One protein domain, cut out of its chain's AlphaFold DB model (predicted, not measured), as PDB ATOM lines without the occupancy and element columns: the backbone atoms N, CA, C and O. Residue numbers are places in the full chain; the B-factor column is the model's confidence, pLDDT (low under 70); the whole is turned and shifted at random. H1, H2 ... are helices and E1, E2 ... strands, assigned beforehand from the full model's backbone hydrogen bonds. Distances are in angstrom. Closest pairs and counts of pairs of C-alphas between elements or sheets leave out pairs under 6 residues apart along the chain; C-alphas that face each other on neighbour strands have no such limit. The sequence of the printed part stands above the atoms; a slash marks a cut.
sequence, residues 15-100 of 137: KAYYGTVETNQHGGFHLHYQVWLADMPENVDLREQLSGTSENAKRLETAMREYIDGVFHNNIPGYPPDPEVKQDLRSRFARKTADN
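AT A GLANCE: This is residues 15 to 100 of the 137 residues of an uncharacterized protein of Pyrenophora teres f. teres (strain 0-1) (UniProt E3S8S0). The domain is an open, C-shaped frame with an empty middle: a long two-stranded hairpin, E1 and E2, makes one side, H1 stands at the turn beyond the end of E2, and H2 folds back along the other side without meeting the hairpin. Past H2, an unnamed stretch of residues 72 to 84 leads to H3, and residues 62 to 100 stick out free of the rest. The printed part has 86 residues, with two named strands and three named helices in the order E1, E2, H1, H2, H3; the sheet, E1 - E2, is antiparallel and the class is mixed, helices and strands. It is only just loose, close to extended, with a radius of gyration of the C-alphas of 17.8 A and spans of 43 by 37 by 33 A.

IN THESE COORDINATES: E1 is residues 15 to 23, 27.4 A from first to last C-alpha, and begins at C-alpha 15, (188.291, 121.254, 154.476). E2, residues 29 to 37, is 25.4 A long. H1 is residues 43 to 51, 12.1 A long. H2, the longest helix by residues, is residues 55 to 71 and 24.4 A long; it begins at C-alpha 55, (179.607, 136.828, 178.829). H3 is residues 85 to 96, 16.5 A long, and ends at C-alpha 96, (163.514, 147.042, 153.099).

HOW THE PARTS SIT: E1 and E2 form a hairpin, antiparallel at 169 degrees between their directions. The C-alphas of Gly 19 and Tyr 33 face each other at 4.3 A. N 18 and O 34 are within hydrogen-bond range at 2.8 A, as are N 30 and O 22 at 2.7 A. H1 is apart from E1. H1 and H2 touch, with residues 56 to 61 alone of H2; the closest C-alphas are those of Leu 50 and Ala 57, 5.0 A apart. Their lines stand at a steep tilt of 60 degrees and they run opposite ways. H2 is apart from E1 and E2. H3 touches no helix and is apart from E1 and E2 too. Every O i to N i+4 pair is within hydrogen-bond range in H1 and H2, and 6 of 8 are in H3.

THE WHOLE: The two C-alphas farthest apart are those of Gly 27 and Glu 55, at 47.8 A. The printed part has no cut. The links E1 to E2, E2 to H1 and H1 to H2 are tight, and the link H2 to H3, with 13 residues, is long. The mean pLDDT of the printed part is 70.8; 34 residues are under 70, among them residues 73 to 100, and the mean of H3 is 48.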
ATOM      1  N   LYS A  15     188.515 122.706 154.486       85.75
ATOM      2  CA  LYS A  15     188.291 121.254 154.476       85.75
ATOM      3  C   LYS A  15     187.782 120.779 153.113       85.75
ATOM      4  O   LYS A  15     188.186 119.718 152.652       85.75
ATOM      5  N   ALA A  16     186.912 121.566 152.487       85.06
ATOM      6  CA  ALA A  16     186.377 121.328 151.151       85.06
ATOM      7  C   ALA A  16     185.895 122.650 150.536       85.06
ATOM      8  O   ALA A  16     185.662 123.627 151.253       85.06
ATOM      9  N   TYR A  17     185.708 122.679 149.220       88.44
ATOM     10  CA  TYR A  17     185.081 123.794 148.516       88.44
ATOM     11  C   TYR A  17     184.272 123.277 147.323       88.44
ATOM     12  O   TYR A  17     184.586 122.236 146.750       88.44
ATOM     13  N   TYR A  18     183.239 124.022 146.952       89.69
ATOM     14  CA  TYR A  18     182.435 123.815 145.755       89.69
ATOM     15  C   TYR A  18     182.170 125.175 145.116       89.69
ATOM     16  O   TYR A  18     181.893 126.144 145.821       89.69
ATOM     17  N   GLY A  19     182.281 125.260 143.795       90.25
ATOM     18  CA  GLY A  19     182.080 126.497 143.051       90.25
ATOM     19  C   GLY A  19     181.352 126.235 141.744       90.25
ATOM     20  O   GLY A  19     181.658 125.260 141.061       90.25
ATOM     21  N   THR A  20     180.419 127.109 141.387       88.31
ATOM     22  CA  THR A  20     179.739 127.090 140.090       88.31
ATOM     23  C   THR A  20     179.573 128.504 139.542       88.31
ATOM     24  O   THR A  20     179.470 129.477 140.294       88.31
ATOM     25  N   VAL A  21     179.568 128.610 138.216       88.12
ATOM     26  CA  VAL A  21     179.261 129.842 137.491       88.12
ATOM     27  C   VAL A  21     177.851 129.705 136.940       88.12
ATOM     28  O   VAL A  21     177.549 128.767 136.207       88.12
ATOM     29  N   GLU A  22     177.000 130.663 137.269       86.94
ATOM     30  CA  GLU A  22     175.623 130.744 136.812       86.94
ATOM     31  C   GLU A  22     175.420 132.055 136.059       86.94
ATOM     32  O   GLU A  22     175.960 133.097 136.423       86.94
ATOM     33  N   THR A  23     174.625 132.044 134.998       82.38
ATOM     34  CA  THR A  23     174.126 133.290 134.410       82.38
ATOM     35  C   THR A  23     173.003 133.832 135.282       82.38
ATOM     36  O   THR A  23     171.992 133.163 135.491       82.38
ATOM     37  N   ASN A  24     173.157 135.058 135.780       80.94
ATOM     38  CA  ASN A  24     172.076 135.758 136.455       80.94
ATOM     39  C   ASN A  24     170.938 136.069 135.460       80.94
ATOM     40  O   ASN A  24     171.123 136.031 134.242       80.94
ATOM     41  N   GLN A  25     169.753 136.418 135.971       73.25
ATOM     42  CA  GLN A  25     168.570 136.713 135.141       73.25
ATOM     43  C   GLN A  25     168.774 137.857 134.127       73.25
ATOM     44  O   GLN A  25     167.981 138.004 133.204       73.25
ATOM     45  N   HIS A  26     169.840 138.648 134.274       79.12
ATOM     46  CA  HIS A  26     170.200 139.762 133.399       79.12
ATOM     47  C   HIS A  26     171.397 139.437 132.483       79.12
ATOM     48  O   HIS A  26     171.986 140.345 131.900       79.12
ATOM     49  N   GLY A  27     171.783 138.161 132.361       74.75
ATOM     50  CA  GLY A  27     172.858 137.698 131.476       74.75
ATOM     51  C   GLY A  27     174.283 137.947 131.984       74.75
ATOM     52  O   GLY A  27     175.241 137.663 131.271       74.75
ATOM     53  N   GLY A  28     174.451 138.459 133.203       78.81
ATOM     54  CA  GLY A  28     175.755 138.588 133.849       78.81
ATOM     55  C   GLY A  28     176.214 137.271 134.472       78.81
ATOM     56  O   GLY A  28     175.398 136.501 134.973       78.81
ATOM     57  N   PHE A  29     177.523 137.023 134.490       81.00
ATOM     58  CA  PHE A  29     178.080 135.886 135.220       81.00
ATOM     59  C   PHE A  29     177.998 136.131 136.730       81.00
ATOM     60  O   PHE A  29     178.476 137.145 137.239       81.00
ATOM     61  N   HIS A  30     177.383 135.193 137.438       82.06
ATOM     62  CA  HIS A  30     177.317 135.111 138.887       82.06
ATOM     63  C   HIS A  30     178.059 133.860 139.340       82.06
ATOM     64  O   HIS A  30     178.029 132.820 138.689       82.06
ATOM     65  N   LEU A  31     178.767 133.970 140.448       84.12
ATOM     66  CA  LEU A  31     179.655 132.938 140.933       84.12
ATOM     67  C   LEU A  31     179.186 132.519 142.321       84.12
ATOM     68  O   LEU A  31     179.267 133.302 143.266       84.12
ATOM     69  N   HIS A  32     178.705 131.286 142.433       86.00
ATOM     70  CA  HIS A  32     178.336 130.684 143.705       86.00
ATOM     71  C   HIS A  32     179.519 129.867 144.214       86.00
ATOM     72  O   HIS A  32     179.927 128.904 143.570       86.00
ATOM     73  N   TYR A  33     180.061 130.239 145.374       81.62
ATOM     74  CA  TYR A  33     181.079 129.458 146.075       81.62
ATOM     75  C   TYR A  33     180.579 129.055 147.458       81.62
ATOM     76  O   TYR A  33     180.106 129.887 148.230       81.62
ATOM     77  N   GLN A  34     180.750 127.778 147.780       83.56
ATOM     78  CA  GLN A  34     180.596 127.223 149.113       83.56
ATOM     79  C   GLN A  34     181.963 126.735 149.587       83.56
ATOM     80  O   GLN A  34     182.631 125.961 148.905       83.56
ATOM     81  N   VAL A  35     182.378 127.170 150.773       83.62
ATOM     82  CA  VAL A  35     183.622 126.721 151.403       83.62
ATOM     83  C   VAL A  35     183.277 126.098 152.748       83.62
ATOM     84  O   VAL A  35     182.501 126.664 153.516       83.62
ATOM     85  N   TRP A  36     183.845 124.929 153.029       83.94
ATOM     86  CA  TRP A  36     183.824 124.313 154.350       83.94
ATOM     87  C   TRP A  36     185.175 124.549 154.994       83.94
ATOM     88  O   TRP A  36     186.199 124.119 154.465       83.94
ATOM     89  N   LEU A  37     185.184 125.229 156.130       84.94
ATOM     90  CA  LEU A  37     186.399 125.515 156.879       84.94
ATOM     91  C   LEU A  37     186.632 124.412 157.916       84.94
ATOM     92  O   LEU A  37     185.687 123.852 158.470       84.94
ATOM     93  N   ALA A  38     187.893 124.057 158.128       82.69
ATOM     94  CA  ALA A  38     188.299 123.173 159.209       82.69
ATOM     95  C   ALA A  38     188.159 123.898 160.553       82.69
ATOM     96  O   ALA A  38     188.263 125.121 160.611       82.69
ATOM     97  N   ASP A  39     187.935 123.123 161.615       81.38
ATOM     98  CA  ASP A  39     187.917 123.604 163.001       81.38
ATOM     99  C   ASP A  39     186.852 124.683 163.292       81.38
ATOM    100  O   ASP A  39     186.948 125.412 164.277       81.38
ATOM    101  N   MET A  40     185.810 124.761 162.454       74.06
ATOM    102  CA  MET A  40     184.640 125.599 162.710       74.06
ATOM    103  C   MET A  40     183.578 124.833 163.509       74.06
ATOM    104  O   MET A  40     183.304 123.672 163.192       74.06
ATOM    105  N   PRO A  41     182.949 125.475 164.508       69.12
ATOM    106  CA  PRO A  41     181.830 124.896 165.248       69.12
ATOM    107  C   PRO A  41     180.611 124.656 164.348       69.12
ATOM    108  O   PRO A  41     180.402 125.358 163.353       69.12
ATOM    109  N   GLU A  42     179.788 123.668 164.705       71.38
ATOM    110  CA  GLU A  42     178.553 123.386 163.977       71.38
ATOM    111  C   GLU A  42     177.556 124.548 164.114       71.38
ATOM    112  O   GLU A  42     177.482 125.227 165.138       71.38
ATOM    113  N   ASN A  43     176.747 124.781 163.074       68.56
ATOM    114  CA  ASN A  43     175.782 125.890 163.055       68.56
ATOM    115  C   ASN A  43     174.765 125.830 164.210       68.56
ATOM    116  O   ASN A  43     174.261 126.867 164.643       68.56
ATOM    117  N   VAL A  44     174.445 124.626 164.693       61.94
ATOM    118  CA  VAL A  44     173.538 124.419 165.830       61.94
ATOM    119  C   VAL A  44     174.198 124.896 167.124       61.94
ATOM    120  O   VAL A  44     173.608 125.715 167.830       61.94
ATOM    121  N   ASP A  45     175.449 124.496 167.358       68.81
ATOM    122  CA  ASP A  45     176.241 124.900 168.524       68.81
ATOM    123  C   ASP A  45     176.480 126.410 168.550       68.81
ATOM    124  O   ASP A  45     176.371 127.048 169.595       68.81
ATOM    125  N   LEU A  46     176.752 127.012 167.388       70.19
ATOM    126  CA  LEU A  46     176.918 128.458 167.266       70.19
ATOM    127  C   LEU A  46     175.652 129.218 167.642       70.19
ATOM    128  O   LEU A  46     175.717 130.221 168.350       70.19
ATOM    129  N   ARG A  47     174.492 128.750 167.175       69.44
ATOM    130  CA  ARG A  47     173.217 129.398 167.475       69.44
ATOM    131  C   ARG A  47     172.887 129.303 168.960       69.44
ATOM    132  O   ARG A  47     172.424 130.285 169.530       69.44
ATOM    133  N   GLU A  48     173.142 128.155 169.578       71.62
ATOM    134  CA  GLU A  48     172.955 127.971 171.016       71.62
ATOM    135  C   GLU A  48     173.903 128.878 171.817       71.62
ATOM    136  O   GLU A  48     173.447 129.633 172.680       71.62
ATOM    137  N   GLN A  49     175.188 128.915 171.450       69.25
ATOM    138  CA  GLN A  49     176.197 129.764 172.090       69.25
ATOM    139  C   GLN A  49     175.912 131.262 171.937       69.25
ATOM    140  O   GLN A  49     176.183 132.021 172.865       69.25
ATOM    141  N   LEU A  50     175.333 131.691 170.812       72.25
ATOM    142  CA  LEU A  50     174.932 133.083 170.571       72.25
ATOM    143  C   LEU A  50     173.572 133.443 171.190       72.25
ATOM    144  O   LEU A  50     173.293 134.618 171.404       72.25
ATOM    145  N   SER A  51     172.714 132.460 171.482       70.88
ATOM    146  CA  SER A  51     171.377 132.700 172.049       70.88
ATOM    147  C   SER A  51     171.376 133.011 173.550       70.88
ATOM    148  O   SER A  51     170.361 133.450 174.095       70.88
ATOM    149  N   GLY A  52     172.503 132.795 174.231       71.00
ATOM    150  CA  GLY A  52     172.650 133.076 175.655       71.00
ATOM    151  C   GLY A  52     172.969 134.543 175.959       71.00
ATOM    152  O   GLY A  52     173.579 135.252 175.172       71.00
ATOM    153  N   THR A  53     172.646 134.990 177.174       73.50
ATOM    154  CA  THR A  53     173.087 136.294 177.717       73.50
ATOM    155  C   THR A  53     174.436 136.220 178.437       73.50
ATOM    156  O   THR A  53     174.873 137.193 179.058       73.50
ATOM    157  N   SER A  54     175.091 135.056 178.376       78.81
ATOM    158  CA  SER A  54     176.372 134.818 179.030       78.81
ATOM    159  C   SER A  54     177.464 135.725 178.463       78.81
ATOM    160  O   SER A  54     177.438 136.125 177.300       78.81
ATOM    161  N   GLU A  55     178.474 136.016 179.276       80.75
ATOM    162  CA  GLU A  55     179.607 136.828 178.829       80.75
ATOM    163  C   GLU A  55     180.393 136.164 177.686       80.75
ATOM    164  O   GLU A  55     180.934 136.838 176.814       80.75
ATOM    165  N   ASN A  56     180.385 134.831 177.629       74.62
ATOM    166  CA  ASN A  56     180.987 134.078 176.531       74.62
ATOM    167  C   ASN A  56     180.235 134.286 175.209       74.62
ATOM    168  O   ASN A  56     180.879 134.415 174.171       74.62
ATOM    169  N   ALA A  57     178.904 134.388 175.250       77.06
ATOM    170  CA  ALA A  57     178.083 134.667 174.070       77.06
ATOM    171  C   ALA A  57     178.415 136.041 173.470       77.06
ATOM    172  O   ALA A  57     178.660 136.156 172.271       77.06
ATOM    173  N   LYS A  58     178.531 137.072 174.319       79.38
ATOM    174  CA  LYS A  58     178.902 138.436 173.894       79.38
ATOM    175  C   LYS A  58     180.314 138.513 173.315       79.38
ATOM    176  O   LYS A  58     180.558 139.234 172.345       79.38
ATOM    177  N   ARG A  59     181.257 137.773 173.906       81.44
ATOM    178  CA  ARG A  59     182.631 137.666 173.391       81.44
ATOM    179  C   ARG A  59     182.662 136.989 172.028       81.44
ATOM    180  O   ARG A  59     183.334 137.492 171.133       81.44
ATOM    181  N   LEU A  60     181.917 135.897 171.863       81.00
ATOM    182  CA  LEU A  60     181.805 135.188 170.591       81.00
ATOM    183  C   LEU A  60     181.178 136.075 169.508       81.00
ATOM    184  O   LEU A  60     181.734 136.179 168.420       81.00
ATOM    185  N   GLU A  61     180.077 136.763 169.817       82.69
ATOM    186  CA  GLU A  61     179.435 137.722 168.910       82.69
ATOM    187  C   GLU A  61     180.419 138.812 168.457       82.69
ATOM    188  O   GLU A  61     180.543 139.101 167.266       82.69
ATOM    189  N   THR A  62     181.161 139.392 169.405       83.25
ATOM    190  CA  THR A  62     182.151 140.435 169.107       83.25
ATOM    191  C   THR A  62     183.267 139.900 168.212       83.25
ATOM    192  O   THR A  62     183.573 140.524 167.198       83.25
ATOM    193  N   ALA A  63     183.814 138.723 168.529       81.38
ATOM    194  CA  ALA A  63     184.861 138.088 167.734       81.38
ATOM    195  C   ALA A  63     184.390 137.752 166.308       81.38
ATOM    196  O   ALA A  63     185.130 137.956 165.347       81.38
ATOM    197  N   MET A  64     183.146 137.289 166.146       81.25
ATOM    198  CA  MET A  64     182.557 137.049 164.825       81.25
ATOM    199  C   MET A  64     182.403 138.337 164.022       81.25
ATOM    200  O   MET A  64     182.718 138.348 162.834       81.25
ATOM    201  N   ARG A  65     181.941 139.419 164.659       79.31
ATOM    202  CA  ARG A  65     181.803 140.720 163.998       79.31
ATOM    203  C   ARG A  65     183.157 141.238 163.519       79.31
ATOM    204  O   ARG A  65     183.283 141.604 162.358       79.31
ATOM    205  N   GLU A  66     184.170 141.198 164.381       81.06
ATOM    206  CA  GLU A  66     185.535 141.612 164.036       81.06
ATOM    207  C   GLU A  66     186.135 140.760 162.913       81.06
ATOM    208  O   GLU A  66     186.772 141.296 162.009       81.06
ATOM    209  N   TYR A  67     185.896 139.446 162.927       77.81
ATOM    210  CA  TYR A  67     186.320 138.561 161.847       77.81
ATOM    211  C   TYR A  67     185.641 138.913 160.516       77.81
ATOM    212  O   TYR A  67     186.321 139.036 159.499       77.81
ATOM    213  N   ILE A  68     184.318 139.114 160.513       77.81
ATOM    214  CA  ILE A  68     183.566 139.507 159.312       77.81
ATOM    215  C   ILE A  68     184.086 140.843 158.774       77.81
ATOM    216  O   ILE A  68     184.393 140.930 157.586       77.81
ATOM    217  N   ASP A  69     184.246 141.845 159.639       77.38
ATOM    218  CA  ASP A  69     184.756 143.166 159.261       77.38
ATOM    219  C   ASP A  69     186.201 143.097 158.729       77.38
ATOM    220  O   ASP A  69     186.568 143.844 157.823       77.38
ATOM    221  N   GLY A  70     187.020 142.182 159.260       74.19
ATOM    222  CA  GLY A  70     188.400 141.963 158.827       74.19
ATOM    223  C   GLY A  70     188.549 141.144 157.541       74.19
ATOM    224  O   GLY A  70     189.602 141.186 156.908       74.19
ATOM    225  N   VAL A  71     187.522 140.398 157.135       71.56
ATOM    226  CA  VAL A  71     187.548 139.546 155.937       71.56
ATOM    227  C   VAL A  71     186.825 140.211 154.770       71.56
ATOM    228  O   VAL A  71     187.351 140.267 153.654       71.56
ATOM    229  N   PHE A  72     185.634 140.749 155.015       72.81
ATOM    230  CA  PHE A  72     184.775 141.315 153.986       72.81
ATOM    231  C   PHE A  72     185.021 142.811 153.832       72.81
ATOM    232  O   PHE A  72     184.467 143.648 154.542       72.81
ATOM    233  N   HIS A  73     185.818 143.156 152.828       66.50
ATOM    234  CA  HIS A  73     186.035 144.539 152.438       66.50
ATOM    235  C   HIS A  73     185.167 144.877 151.228       66.50
ATOM    236  O   HIS A  73     185.339 144.318 150.150       66.50
ATOM    237  N   ASN A  74     184.271 145.849 151.389       64.19
ATOM    238  CA  ASN A  74     183.482 146.398 150.278       64.19
ATOM    239  C   ASN A  74     184.240 147.474 149.481       64.19
ATOM    240  O   ASN A  74     183.673 148.107 148.595       64.19
ATOM    241  N   ASN A  75     185.514 147.703 149.810       64.12
ATOM    242  CA  ASN A  75     186.367 148.664 149.129       64.12
ATOM    243  C   ASN A  75     187.371 147.907 148.267       64.12
ATOM    244  O   ASN A  75     188.080 147.029 148.760       64.12
ATOM    245  N   ILE A  76     187.459 148.279 146.994       63.72
ATOM    246  CA  ILE A  76     188.490 147.763 146.098       63.72
ATOM    247  C   ILE A  76     189.827 148.388 146.538       63.72
ATOM    248  O   ILE A  76     189.919 149.618 146.591       63.72
ATOM    249  N   PRO A  77     190.864 147.598 146.880       63.34
ATOM    250  CA  PRO A  77     192.157 148.147 147.277       63.34
ATOM    251  C   PRO A  77     192.704 149.122 146.227       63.34
ATOM    252  O   PRO A  77     192.726 148.815 145.038       63.34
ATOM    253  N   GLY A  78     193.131 150.308 146.665       67.25
ATOM    254  CA  GLY A  78     193.613 151.373 145.776       67.25
ATOM    255  C   GLY A  78     192.525 152.290 145.206       67.25
ATOM    256  O   GLY A  78     192.868 153.299 144.593       67.25
ATOM    257  N   TYR A  79     191.244 152.008 145.454       64.50
ATOM    258  CA  TYR A  79     190.139 152.895 145.094       64.50
ATOM    259  C   TYR A  79     189.577 153.574 146.349       64.50
ATOM    260  O   TYR A  79     189.276 152.891 147.334       64.50
ATOM    261  N   PRO A  80     189.439 154.914 146.358       67.12
ATOM    262  CA  PRO A  80     188.790 155.596 147.464       67.12
ATOM    263  C   PRO A  80     187.323 155.145 147.553       67.12
ATOM    264  O   PRO A  80     186.688 154.934 146.519       67.12
ATOM    265  N   PRO A  81     186.775 154.988 148.769       63.78
ATOM    266  CA  PRO A  81     185.370 154.652 148.939       63.78
ATOM    267  C   PRO A  81     184.504 155.746 148.312       63.78
ATOM    268  O   PRO A  81     184.687 156.927 148.613       63.78
ATOM    269  N   ASP A  82     183.561 155.344 147.465       63.59
ATOM    270  CA  ASP A  82     182.619 156.263 146.838       63.59
ATOM    271  C   ASP A  82     181.754 156.941 147.928       63.59
ATOM    272  O   ASP A  82     181.100 156.244 148.720       63.59
ATOM    273  N   PRO A  83     181.767 158.285 148.030       63.19
ATOM    274  CA  PRO A  83     180.998 159.004 149.039       63.19
ATOM    275  C   PRO A  83     179.477 158.788 148.922       63.19
ATOM    276  O   PRO A  83     178.796 158.864 149.948       63.19
ATOM    277  N   GLU A  84     178.938 158.459 147.743       60.38
ATOM    278  CA  GLU A  84     177.493 158.253 147.542       60.38
ATOM    279  C   GLU A  84     177.001 156.894 148.080       60.38
ATOM    280  O   GLU A  84     175.895 156.785 148.622       60.38
ATOM    281  N   VAL A  85     177.846 155.856 148.047       58.97
ATOM    282  CA  VAL A  85     177.479 154.474 148.428       58.97
ATOM    283  C   VAL A  85     177.130 154.346 149.919       58.97
ATOM    284  O   VAL A  85     176.273 153.541 150.302       58.97
ATOM    285  N   LYS A  86     177.729 155.173 150.790       51.44
ATOM    286  CA  LYS A  86     177.456 155.139 152.241       51.44
ATOM    287  C   LYS A  86     176.039 155.595 152.603       51.44
ATOM    288  O   LYS A  86     175.490 155.119 153.601       51.44
ATOM    289  N   GLN A  87     175.452 156.512 151.834       51.84
ATOM    290  CA  GLN A  87     174.129 157.077 152.126       51.84
ATOM    291  C   GLN A  87     172.997 156.183 151.593       51.84
ATOM    292  O   GLN A  87     171.950 156.041 152.233       51.84
ATOM    293  N   ASP A  88     173.239 155.508 150.470       52.16
ATOM    294  CA  ASP A  88     172.265 154.640 149.815       52.16
ATOM    295  C   ASP A  88     172.007 153.344 150.608       52.16
ATOM    296  O   ASP A  88     170.854 153.004 150.876       52.16
ATOM    297  N   LEU A  89     173.045 152.675 151.127       48.28
ATOM    298  CA  LEU A  89     172.877 151.410 151.863       48.28
ATOM    299  C   LEU A  89     172.014 151.556 153.126       48.28
ATOM    300  O   LEU A  89     171.082 150.774 153.322       48.28
ATOM    301  N   ARG A  90     172.252 152.584 153.955       47.72
ATOM    302  CA  ARG A  90     171.436 152.831 155.162       47.72
ATOM    303  C   ARG A  90     169.966 153.067 154.819       47.72
ATOM    304  O   ARG A  90     169.087 152.547 155.501       47.72
ATOM    305  N   SER A  91     169.695 153.814 153.748       48.34
ATOM    306  CA  SER A  91     168.323 154.109 153.327       48.34
ATOM    307  C   SER A  91     167.640 152.933 152.617       48.34
ATOM    308  O   SER A  91     166.417 152.811 152.704       48.34
ATOM    309  N   ARG A  92     168.401 152.036 151.974       46.16
ATOM    310  CA  ARG A  92     167.897 150.776 151.407       46.16
ATOM    311  C   ARG A  92     167.544 149.759 152.484       46.16
ATOM    312  O   ARG A  92     166.462 149.192 152.408       46.16
ATOM    313  N   PHE A  93     168.384 149.564 153.502       42.88
ATOM    314  CA  PHE A  93     168.052 148.661 154.613       42.88
ATOM    315  C   PHE A  93     166.880 149.183 155.456       42.88
ATOM    316  O   PHE A  93     166.019 148.392 155.823       42.88
ATOM    317  N   ALA A  94     166.780 150.502 155.668       48.03
ATOM    318  CA  ALA A  94     165.638 151.113 156.355       48.03
ATOM    319  C   ALA A  94     164.320 151.021 155.558       48.03
ATOM    320  O   ALA A  94     163.255 150.853 156.151       48.03
ATOM    321  N   ARG A  95     164.371 151.101 154.217       41.84
ATOM    322  CA  ARG A  95     163.194 150.879 153.354       41.84
ATOM    323  C   ARG A  95     162.793 149.404 153.285       41.84
ATOM    324  O   ARG A  95     161.609 149.097 153.306       41.84
ATOM    325  N   LYS A  96     163.763 148.486 153.263       40.53
ATOM    326  CA  LYS A  96     163.514 147.042 153.099       40.53
ATOM    327  C   LYS A  96     162.961 146.350 154.352       40.53
ATOM    328  O   LYS A  96     162.511 145.218 154.256       40.53
ATOM    329  N   THR A  97     162.973 147.020 155.506       44.75
ATOM    330  CA  THR A  97     162.262 146.587 156.723       44.75
ATOM    331  C   THR A  97     160.793 147.021 156.768       44.75
ATOM    332  O   THR A  97     160.060 146.517 157.612       44.75
ATOM    333  N   ALA A  98     160.359 147.950 155.906       44.81
ATOM    334  CA  ALA A  98     158.982 148.455 155.893       44.81
ATOM    335  C   ALA A  98     158.057 147.659 154.957       44.81
ATOM    336  O   ALA A  98     156.873 147.508 155.253       44.81
ATOM    337  N   ASP A  99     158.597 147.099 153.873       42.47
ATOM    338  CA  ASP A  99     157.856 146.203 152.988       42.47
ATOM    339  C   ASP A  99     158.106 144.756 153.422       42.47
ATOM    340  O   ASP A  99     159.240 144.285 153.400       42.47
ATOM    341  N   ASN A 100     157.041 144.073 153.848       44.03
ATOM    342  CA  ASN A 100     157.013 142.704 154.366       44.03
ATOM    343  C   ASN A 100     157.728 141.682 153.458       44.03
ATOM    344  O   ASN A 100     157.083 140.915 152.742       44.03
TER     345      ASN A 100